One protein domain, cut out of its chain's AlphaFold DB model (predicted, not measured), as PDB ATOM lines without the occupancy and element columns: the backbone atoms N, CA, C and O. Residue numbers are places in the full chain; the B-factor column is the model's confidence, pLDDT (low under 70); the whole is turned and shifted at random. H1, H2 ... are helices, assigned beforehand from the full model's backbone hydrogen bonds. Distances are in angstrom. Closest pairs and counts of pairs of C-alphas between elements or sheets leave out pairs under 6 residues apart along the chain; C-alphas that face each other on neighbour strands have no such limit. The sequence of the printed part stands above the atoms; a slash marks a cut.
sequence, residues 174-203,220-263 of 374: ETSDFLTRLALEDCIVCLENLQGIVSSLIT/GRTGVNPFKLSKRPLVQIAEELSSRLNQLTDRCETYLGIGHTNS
ATOM      1  N   GLU A 174     137.470 122.077 171.225       64.94
ATOM      2  CA  GLU A 174     136.519 121.741 170.147       64.94
ATOM      3  C   GLU A 174     135.500 122.861 169.870       64.94
ATOM      4  O   GLU A 174     135.145 123.117 168.714       64.94
ATOM      5  N   THR A 175     135.054 123.565 170.914       73.81
ATOM      6  CA  THR A 175     134.150 124.721 170.759       73.81
ATOM      7  C   THR A 175     134.845 125.923 170.120       73.81
ATOM      8  O   THR A 175     134.260 126.556 169.236       73.81
ATOM      9  N   SER A 176     136.102 126.203 170.488       76.44
ATOM     10  CA  SER A 176     136.900 127.255 169.841       76.44
ATOM     11  C   SER A 176     137.134 126.960 168.355       76.44
ATOM     12  O   SER A 176     136.930 127.834 167.509       76.44
ATOM     13  N   ASP A 177     137.420 125.699 168.023       82.62
ATOM     14  CA  ASP A 177     137.653 125.224 166.662       82.62
ATOM     15  C   ASP A 177     136.403 125.396 165.781       82.62
ATOM     16  O   ASP A 177     136.486 125.850 164.637       82.62
ATOM     17  N   PHE A 178     135.219 125.088 166.322       83.50
ATOM     18  CA  PHE A 178     133.942 125.299 165.636       83.50
ATOM     19  C   PHE A 178     133.662 126.786 165.366       83.50
ATOM     20  O   PHE A 178     133.276 127.137 164.247       83.50
ATOM     21  N   LEU A 179     133.892 127.662 166.350       85.19
ATOM     22  CA  LEU A 179     133.717 129.110 166.186       85.19
ATOM     23  C   LEU A 179     134.686 129.686 165.144       85.19
ATOM     24  O   LEU A 179     134.278 130.506 164.322       85.19
ATOM     25  N   THR A 180     135.939 129.222 165.111       87.69
ATOM     26  CA  THR A 180     136.904 129.624 164.076       87.69
ATOM     27  C   THR A 180     136.463 129.170 162.680       87.69
ATOM     28  O   THR A 180     136.536 129.957 161.736       87.69
ATOM     29  N   ARG A 181     135.939 127.944 162.527       87.06
ATOM     30  CA  ARG A 181     135.396 127.466 161.236       87.06
ATOM     31  C   ARG A 181     134.193 128.295 160.777       87.06
ATOM     32  O   ARG A 181     134.089 128.580 159.588       87.06
ATOM     33  N   LEU A 182     133.321 128.699 161.704       86.62
ATOM     34  CA  LEU A 182     132.178 129.572 161.417       86.62
ATOM     35  C   LEU A 182     132.633 130.949 160.925       86.62
ATOM     36  O   LEU A 182     132.231 131.360 159.839       86.62
ATOM     37  N   ALA A 183     133.535 131.604 161.660       85.81
ATOM     38  CA  ALA A 183     134.064 132.911 161.284       85.81
ATOM     39  C   ALA A 183     134.769 132.893 159.913       85.81
ATOM     40  O   ALA A 183     134.558 133.790 159.100       85.81
ATOM     41  N   LEU A 184     135.570 131.860 159.621       87.50
ATOM     42  CA  LEU A 184     136.265 131.743 158.334       87.50
ATOM     43  C   LEU A 184     135.304 131.542 157.152       87.50
ATOM     44  O   LEU A 184     135.531 132.115 156.087       87.50
ATOM     45  N   GLU A 185     134.232 130.761 157.312       86.88
ATOM     46  CA  GLU A 185     133.259 130.568 156.231       86.88
ATOM     47  C   GLU A 185     132.334 131.791 156.064       86.88
ATOM     48  O   GLU A 185     132.002 132.150 154.933       86.88
ATOM     49  N   ASP A 186     132.015 132.519 157.143       85.62
ATOM     50  CA  ASP A 186     131.379 133.844 157.053       85.62
ATOM     51  C   ASP A 186     132.267 134.830 156.264       85.62
ATOM     52  O   ASP A 186     131.773 135.541 155.384       85.62
ATOM     53  N   CYS A 187     133.592 134.820 156.473       86.75
ATOM     54  CA  CYS A 187     134.526 135.603 155.653       86.75
ATOM     55  C   CYS A 187     134.504 135.197 154.165       86.75
ATOM     56  O   CYS A 187     134.590 136.074 153.300       86.75
ATOM     57  N   ILE A 188     134.340 133.907 153.839       87.19
ATOM     58  CA  ILE A 188     134.176 133.444 152.446       87.19
ATOM     59  C   ILE A 188     132.897 134.035 151.832       87.19
ATOM     60  O   ILE A 188     132.946 134.565 150.719       87.19
ATOM     61  N   VAL A 189     131.775 134.014 152.559       85.62
ATOM     62  CA  VAL A 189     130.504 134.612 152.103       85.62
ATOM     63  C   VAL A 189     130.629 136.134 151.943       85.62
ATOM     64  O   VAL A 189     130.105 136.703 150.979       85.62
ATOM     65  N   CYS A 190     131.361 136.821 152.822       84.69
ATOM     66  CA  CYS A 190     131.673 138.242 152.652       84.69
ATOM     67  C   CYS A 190     132.478 138.517 151.367       84.69
ATOM     68  O   CYS A 190     132.148 139.461 150.643       84.69
ATOM     69  N   LEU A 191     133.471 137.682 151.033       86.38
ATOM     70  CA  LEU A 191     134.232 137.803 149.781       86.38
ATOM     71  C   LEU A 191     133.381 137.535 148.530       86.38
ATOM     72  O   LEU A 191     133.546 138.245 147.541       86.38
ATOM     73  N   GLU A 192     132.452 136.572 148.556       85.06
ATOM     74  CA  GLU A 192     131.506 136.346 147.445       85.06
ATOM     75  C   GLU A 192     130.655 137.590 147.168       85.06
ATOM     76  O   GLU A 192     130.515 138.030 146.022       85.06
ATOM     77  N   ASN A 193     130.127 138.198 148.230       83.31
ATOM     78  CA  ASN A 193     129.326 139.412 148.127       83.31
ATOM     79  C   ASN A 193     130.156 140.604 147.620       83.31
ATOM     80  O   ASN A 193     129.698 141.335 146.738       83.31
ATOM     81  N   LEU A 194     131.392 140.765 148.104       83.19
ATOM     82  CA  LEU A 194     132.309 141.799 147.620       83.19
ATOM     83  C   LEU A 194     132.677 141.585 146.141       83.19
ATOM     84  O   LEU A 194     132.639 142.534 145.363       83.19
ATOM     85  N   GLN A 195     132.937 140.345 145.719       84.06
ATOM     86  CA  GLN A 195     133.191 139.996 144.318       84.06
ATOM     87  C   GLN A 195     131.989 140.323 143.413       84.06
ATOM     88  O   GLN A 195     132.179 140.806 142.291       84.06
ATOM     89  N   GLY A 196     130.761 140.115 143.897       80.56
ATOM     90  CA  GLY A 196     129.535 140.528 143.210       80.56
ATOM     91  C   GLY A 196     129.421 142.050 143.053       80.56
ATOM     92  O   GLY A 196     129.123 142.535 141.960       80.56
ATOM     93  N   ILE A 197     129.725 142.809 144.112       80.38
ATOM     94  CA  ILE A 197     129.743 144.283 144.090       80.38
ATOM     95  C   ILE A 197     130.805 144.799 143.111       80.38
ATOM     96  O   ILE A 197     130.478 145.589 142.228       80.38
ATOM     97  N   VAL A 198     132.044 144.310 143.208       79.88
ATOM     98  CA  VAL A 198     133.161 144.664 142.311       79.88
ATOM     99  C   VAL A 198     132.802 144.376 140.848       79.88
ATOM    100  O   VAL A 198     132.979 145.234 139.987       79.88
ATOM    101  N   SER A 199     132.210 143.214 140.561       77.69
ATOM    102  CA  SER A 199     131.780 142.867 139.198       77.69
ATOM    103  C   SER A 199     130.662 143.787 138.683       77.69
ATOM    104  O   SER A 199     130.683 144.180 137.517       77.69
ATOM    105  N   SER A 200     129.712 144.168 139.544       72.81
ATOM    106  CA  SER A 200     128.606 145.084 139.216       72.81
ATOM    107  C   SER A 200     129.065 146.533 138.997       72.81
ATOM    108  O   SER A 200     128.527 147.227 138.139       72.81
ATOM    109  N   LEU A 201     130.075 146.989 139.747       71.12
ATOM    110  CA  LEU A 201     130.653 148.329 139.603       71.12
ATOM    111  C   LEU A 201     131.497 148.468 138.332       71.12
ATOM    112  O   LEU A 201     131.500 149.533 137.718       71.12
ATOM    113  N   ILE A 202     132.230 147.414 137.965       66.75
ATOM    114  CA  ILE A 202     133.274 147.508 136.940       66.75
ATOM    115  C   ILE A 202     132.801 147.037 135.563       66.75
ATOM    116  O   ILE A 202     133.340 147.501 134.561       66.75
ATOM    117  N   THR A 203     131.776 146.182 135.469       60.31
ATOM    118  CA  THR A 203     131.163 145.874 134.166       60.31
ATOM    119  C   THR A 203     130.466 147.138 133.650       60.31
ATOM    120  O   THR A 203     129.419 147.503 134.191       60.31
ATOM    121  N   GLY A 220     122.947 138.249 149.348       56.81
ATOM    122  CA  GLY A 220     122.285 137.034 149.752       56.81
ATOM    123  C   GLY A 220     122.926 136.647 151.065       56.81
ATOM    124  O   GLY A 220     124.144 136.491 151.135       56.81
ATOM    125  N   ARG A 221     122.121 136.501 152.119       55.81
ATOM    126  CA  ARG A 221     122.575 135.774 153.301       55.81
ATOM    127  C   ARG A 221     122.678 134.308 152.898       55.81
ATOM    128  O   ARG A 221     121.756 133.530 153.137       55.81
ATOM    129  N   THR A 222     123.772 133.968 152.219       62.16
ATOM    130  CA  THR A 222     124.176 132.602 151.909       62.16
ATOM    131  C   THR A 222     124.441 131.937 153.250       62.16
ATOM    132  O   THR A 222     125.508 132.091 153.830       62.16
ATOM    133  N   GLY A 223     123.403 131.317 153.815       63.84
ATOM    134  CA  GLY A 223     123.447 130.810 155.178       63.84
ATOM    135  C   GLY A 223     124.518 129.737 155.308       63.84
ATOM    136  O   GLY A 223     124.367 128.647 154.748       63.84
ATOM    137  N   VAL A 224     125.579 130.043 156.052       75.50
ATOM    138  CA  VAL A 224     126.616 129.076 156.397       75.50
ATOM    139  C   VAL A 224     125.962 127.910 157.138       75.50
ATOM    140  O   VAL A 224     125.201 128.095 158.087       75.50
ATOM    141  N   ASN A 225     126.206 126.685 156.669       74.50
ATOM    142  CA  ASN A 225     125.579 125.497 157.238       74.50
ATOM    143  C   ASN A 225     126.470 124.922 158.356       74.50
ATOM    144  O   ASN A 225     127.498 124.313 158.039       74.50
ATOM    145  N   PRO A 226     126.084 125.030 159.643       69.44
ATOM    146  CA  PRO A 226     126.950 124.648 160.759       69.44
ATOM    147  C   PRO A 226     127.316 123.155 160.757       69.44
ATOM    148  O   PRO A 226     128.416 122.781 161.157       69.44
ATOM    149  N   PHE A 227     126.449 122.289 160.222       72.31
ATOM    150  CA  PHE A 227     126.705 120.847 160.116       72.31
ATOM    151  C   PHE A 227     127.691 120.473 158.998       72.31
ATOM    152  O   PHE A 227     128.173 119.338 158.962       72.31
ATOM    153  N   LYS A 228     127.983 121.397 158.071       76.50
ATOM    154  CA  LYS A 228     129.058 121.234 157.080       76.50
ATOM    155  C   LYS A 228     130.405 121.703 157.636       76.50
ATOM    156  O   LYS A 228     131.407 121.037 157.390       76.50
ATOM    157  N   LEU A 229     130.414 122.770 158.442       70.56
ATOM    158  CA  LEU A 229     131.622 123.304 159.084       70.56
ATOM    159  C   LEU A 229     132.308 122.299 160.012       70.56
ATOM    160  O   LEU A 229     133.524 122.132 159.957       70.56
ATOM    161  N   SER A 230     131.543 121.585 160.844       70.69
ATOM    162  CA  SER A 230     132.111 120.641 161.821       70.69
ATOM    163  C   SER A 230     132.917 119.499 161.183       70.69
ATOM    164  O   SER A 230     133.767 118.905 161.842       70.69
ATOM    165  N   LYS A 231     132.707 119.226 159.889       81.56
ATOM    166  CA  LYS A 231     133.410 118.186 159.118       81.56
ATOM    167  C   LYS A 231     134.542 118.718 158.241       81.56
ATOM    168  O   LYS A 231     135.261 117.918 157.646       81.56
ATOM    169  N   ARG A 232     134.683 120.039 158.116       81.25
ATOM    170  CA  ARG A 232     135.645 120.674 157.215       81.25
ATOM    171  C   ARG A 232     136.922 121.055 157.982       81.25
ATOM    172  O   ARG A 232     136.809 121.746 158.994       81.25
ATOM    173  N   PRO A 233     138.124 120.623 157.551       86.81
ATOM    174  CA  PRO A 233     139.370 121.008 158.211       86.81
ATOM    175  C   PRO A 233     139.603 122.519 158.125       86.81
ATOM    176  O   PRO A 233     139.501 123.082 157.036       86.81
ATOM    177  N   LEU A 234     139.986 123.157 159.238       85.44
ATOM    178  CA  LEU A 234     140.285 124.597 159.312       85.44
ATOM    179  C   LEU A 234     141.236 125.072 158.203       85.44
ATOM    180  O   LEU A 234     140.960 126.064 157.532       85.44
ATOM    181  N   VAL A 235     142.311 124.311 157.966       87.81
ATOM    182  CA  VAL A 235     143.309 124.580 156.916       87.81
ATOM    183  C   VAL A 235     142.648 124.708 155.539       87.81
ATOM    184  O   VAL A 235     142.917 125.661 154.819       87.81
ATOM    185  N   GLN A 236     141.700 123.826 155.208       89.00
ATOM    186  CA  GLN A 236     141.007 123.834 153.916       89.00
ATOM    187  C   GLN A 236     140.051 125.033 153.750       89.00
ATOM    188  O   GLN A 236     139.732 125.416 152.624       89.00
ATOM    189  N   ILE A 237     139.553 125.607 154.852       86.88
ATOM    190  CA  ILE A 237     138.742 126.834 154.816       86.88
ATOM    191  C   ILE A 237     139.661 128.045 154.614       86.88
ATOM    192  O   ILE A 237     139.388 128.886 153.763       86.88
ATOM    193  N   ALA A 238     140.793 128.102 155.324       86.19
ATOM    194  CA  ALA A 238     141.785 129.170 155.183       86.19
ATOM    195  C   ALA A 238     142.453 129.194 153.790       86.19
ATOM    196  O   ALA A 238     142.657 130.267 153.215       86.19
ATOM    197  N   GLU A 239     142.747 128.028 153.208       91.50
ATOM    198  CA  GLU A 239     143.235 127.888 151.827       91.50
ATOM    199  C   GLU A 239     142.200 128.365 150.794       91.50
ATOM    200  O   GLU A 239     142.551 129.055 149.838       91.50
ATOM    201  N   GLU A 240     140.909 128.061 150.988       89.38
ATOM    202  CA  GLU A 240     139.860 128.596 150.113       89.38
ATOM    203  C   GLU A 240     139.719 130.117 150.270       89.38
ATOM    204  O   GLU A 240     139.647 130.827 149.264       89.38
ATOM    205  N   LEU A 241     139.706 130.624 151.506       88.94
ATOM    206  CA  LEU A 241     139.578 132.051 151.802       88.94
ATOM    207  C   LEU A 241     140.718 132.856 151.163       88.94
ATOM    208  O   LEU A 241     140.462 133.831 150.457       88.94
ATOM    209  N   SER A 242     141.966 132.421 151.353       90.06
ATOM    210  CA  SER A 242     143.145 133.064 150.758       90.06
ATOM    211  C   SER A 242     143.149 132.978 149.228       90.06
ATOM    212  O   SER A 242     143.388 133.985 148.564       90.06
ATOM    213  N   SER A 243     142.790 131.827 148.646       91.94
ATOM    214  CA  SER A 243     142.647 131.672 147.191       91.94
ATOM    215  C   SER A 243     141.591 132.616 146.600       91.94
ATOM    216  O   SER A 243     141.830 133.254 145.573       91.94
ATOM    217  N   ARG A 244     140.432 132.755 147.256       88.75
ATOM    218  CA  ARG A 244     139.358 133.672 146.836       88.75
ATOM    219  C   ARG A 244     139.746 135.140 146.991       88.75
ATOM    220  O   ARG A 244     139.390 135.940 146.128       88.75
ATOM    221  N   LEU A 245     140.466 135.489 148.059       89.50
ATOM    222  CA  LEU A 245     140.946 136.850 148.293       89.50
ATOM    223  C   LEU A 245     141.972 137.249 147.227       89.50
ATOM    224  O   LEU A 245     141.794 138.286 146.597       89.50
ATOM    225  N   ASN A 246     142.950 136.388 146.932       89.81
ATOM    226  CA  ASN A 246     143.919 136.619 145.856       89.81
ATOM    227  C   ASN A 246     143.219 136.787 144.495       89.81
ATOM    228  O   ASN A 246     143.441 137.781 143.818       89.81
ATOM    229  N   GLN A 247     142.275 135.904 144.142       87.62
ATOM    230  CA  GLN A 247     141.486 136.039 142.906       87.62
ATOM    231  C   GLN A 247     140.661 137.334 142.828       87.62
ATOM    232  O   GLN A 247     140.335 137.790 141.728       87.62
ATOM    233  N   LEU A 248     140.246 137.896 143.967       86.38
ATOM    234  CA  LEU A 248     139.554 139.179 144.008       86.38
ATOM    235  C   LEU A 248     140.543 140.334 143.811       86.38
ATOM    236  O   LEU A 248     140.264 141.217 143.001       86.38
ATOM    237  N   THR A 249     141.700 140.288 144.478       86.06
ATOM    238  CA  THR A 249     142.804 141.241 144.299       86.06
ATOM    239  C   THR A 249     143.283 141.266 142.848       86.06
ATOM    240  O   THR A 249     143.219 142.325 142.233       86.06
ATOM    241  N   ASP A 250     143.614 140.115 142.251       84.75
ATOM    242  CA  ASP A 250     144.056 139.989 140.852       84.75
ATOM    243  C   ASP A 250     143.067 140.649 139.874       84.75
ATOM    244  O   ASP A 250     143.454 141.313 138.906       84.75
ATOM    245  N   ARG A 251     141.758 140.486 140.121       82.44
ATOM    246  CA  ARG A 251     140.701 141.126 139.323       82.44
ATOM    247  C   ARG A 251     140.689 142.635 139.533       82.44
ATOM    248  O   ARG A 251     140.685 143.365 138.547       82.44
ATOM    249  N   CYS A 252     140.693 143.106 140.779       82.31
ATOM    250  CA  CYS A 252     140.741 144.533 141.099       82.31
ATOM    251  C   CYS A 252     141.979 145.213 140.491       82.31
ATOM    252  O   CYS A 252     141.839 146.250 139.845       82.31
ATOM    253  N   GLU A 253     143.159 144.604 140.611       81.81
ATOM    254  CA  GLU A 253     144.404 145.077 139.997       81.81
ATOM    255  C   GLU A 253     144.324 145.080 138.470       81.81
ATOM    256  O   GLU A 253     144.695 146.071 137.845       81.81
ATOM    257  N   THR A 254     143.770 144.029 137.855       79.62
ATOM    258  CA  THR A 254     143.534 143.995 136.401       79.62
ATOM    259  C   THR A 254     142.650 145.163 135.965       79.62
ATOM    260  O   THR A 254     142.959 145.849 134.993       79.62
ATOM    261  N   TYR A 255     141.567 145.435 136.693       73.19
ATOM    262  CA  TYR A 255     140.636 146.511 136.361       73.19
ATOM    263  C   TYR A 255     141.223 147.916 136.567       73.19
ATOM    264  O   TYR A 255     141.047 148.776 135.702       73.19
ATOM    265  N   LEU A 256     141.959 148.147 137.657       72.69
ATOM    266  CA  LEU A 256     142.663 149.412 137.907       72.69
ATOM    267  C   LEU A 256     143.824 149.613 136.913       72.69
ATOM    268  O   LEU A 256     144.006 150.705 136.373       72.69
ATOM    269  N   GLY A 257     144.557 148.543 136.592       65.12
ATOM    270  CA  GLY A 257     145.654 148.536 135.623       65.12
ATOM    271  C   GLY A 257     145.204 148.816 134.187       65.12
ATOM    272  O   GLY A 257     145.873 149.569 133.479       65.12
ATOM    273  N   ILE A 258     144.041 148.300 133.769       56.16
ATOM    274  CA  ILE A 258     143.401 148.634 132.479       56.16
ATOM    275  C   ILE A 258     143.047 150.131 132.393       56.16
ATOM    276  O   ILE A 258     143.064 150.698 131.297       56.16
ATOM    277  N   GLY A 259     142.771 150.782 133.530       51.66
ATOM    278  CA  GLY A 259     142.585 152.234 133.615       51.66
ATOM    279  C   GLY A 259     143.870 153.029 133.367       51.66
ATOM    280  O   GLY A 259     143.820 154.085 132.736       51.66
ATOM    281  N   HIS A 260     145.024 152.510 133.794       46.22
ATOM    282  CA  HIS A 260     146.315 153.176 133.608       46.22
ATOM    283  C   HIS A 260     146.939 152.921 132.227       46.22
ATOM    284  O   HIS A 260     147.311 153.882 131.553       46.22
ATOM    285  N   THR A 261     146.993 151.676 131.743       47.44
ATOM    286  CA  THR A 261     147.725 151.341 130.499       47.44
ATOM    287  C   THR A 261     147.042 151.796 129.206       47.44
ATOM    288  O   THR A 261     147.688 151.859 128.165       47.44
ATOM    289  N   ASN A 262     145.757 152.168 129.255       44.50
ATOM    290  CA  ASN A 262     145.045 152.765 128.117       44.50
ATOM    291  C   ASN A 262     145.033 154.307 128.138       44.50
ATOM    292  O   ASN A 262     144.497 154.923 127.214       44.50
ATOM    293  N   SER A 263     145.595 154.942 129.174       43.75
ATOM    294  CA  SER A 263     145.559 156.404 129.338       43.75
ATOM    295  C   SER A 263     146.760 157.146 128.732       43.75
ATOM    296  O   SER A 263     146.635 158.330 128.428       43.75
TER     297      SER A 263
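Overview. This is residues 174 to 203 and 220 to 263 of the 374 residues of an uncharacterized protein of Trypanosoma theileri (UniProt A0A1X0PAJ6). Two long helices, H1 and H3, lie side by side and run the same way, making a rod; the short helix H2 packs on H1 near its first residues, and the last residues, 257 to 263, stick out. The printed part has 74 residues, with three named helices in the order H1, H2, H3 and no named strand: all helix. It is loose, with a radius of gyration of the C-alphas of 15.5 A and spans of 54 by 24 by 14 A.

Arrangement. H1, residues 174 to 202, touches H3, residues 234 to 261, at a shallow tilt of 19 degrees; the closest C-alphas, of Ile 188 and Leu 241, are 5.6 A apart. H2, residues 226 to 229, touches H1 with residues 178 to 185 of H1 alone; the closest C-alphas, of Arg 181 and Leu 229, are 6.0 A apart. H2 and H3 are apart. In H1 and H3 every O i to N i+4 pair is within hydrogen-bond range; H2 is too short for such a pair.

Along the chain. H1 begins at C-alpha 174 (136.519, 121.741, 170.147) and is 42.2 A long. H2 is 5.1 A long. H3 is 40.0 A long and ends at C-alpha 261 (147.725, 151.341, 130.499).

Size, cuts and confidence. The C-alphas of Glu 174 and Ser 263, the two farthest apart, are 54.3 A apart. Residues 204 to 219 are not printed, and C-alphas 203 and 220 are 20.0 A apart across the cut. The link from H2 to H3 is tight. Residues 174, 202 to 203, 220 to 223, 226 and 257 to 263 have pLDDT under 70.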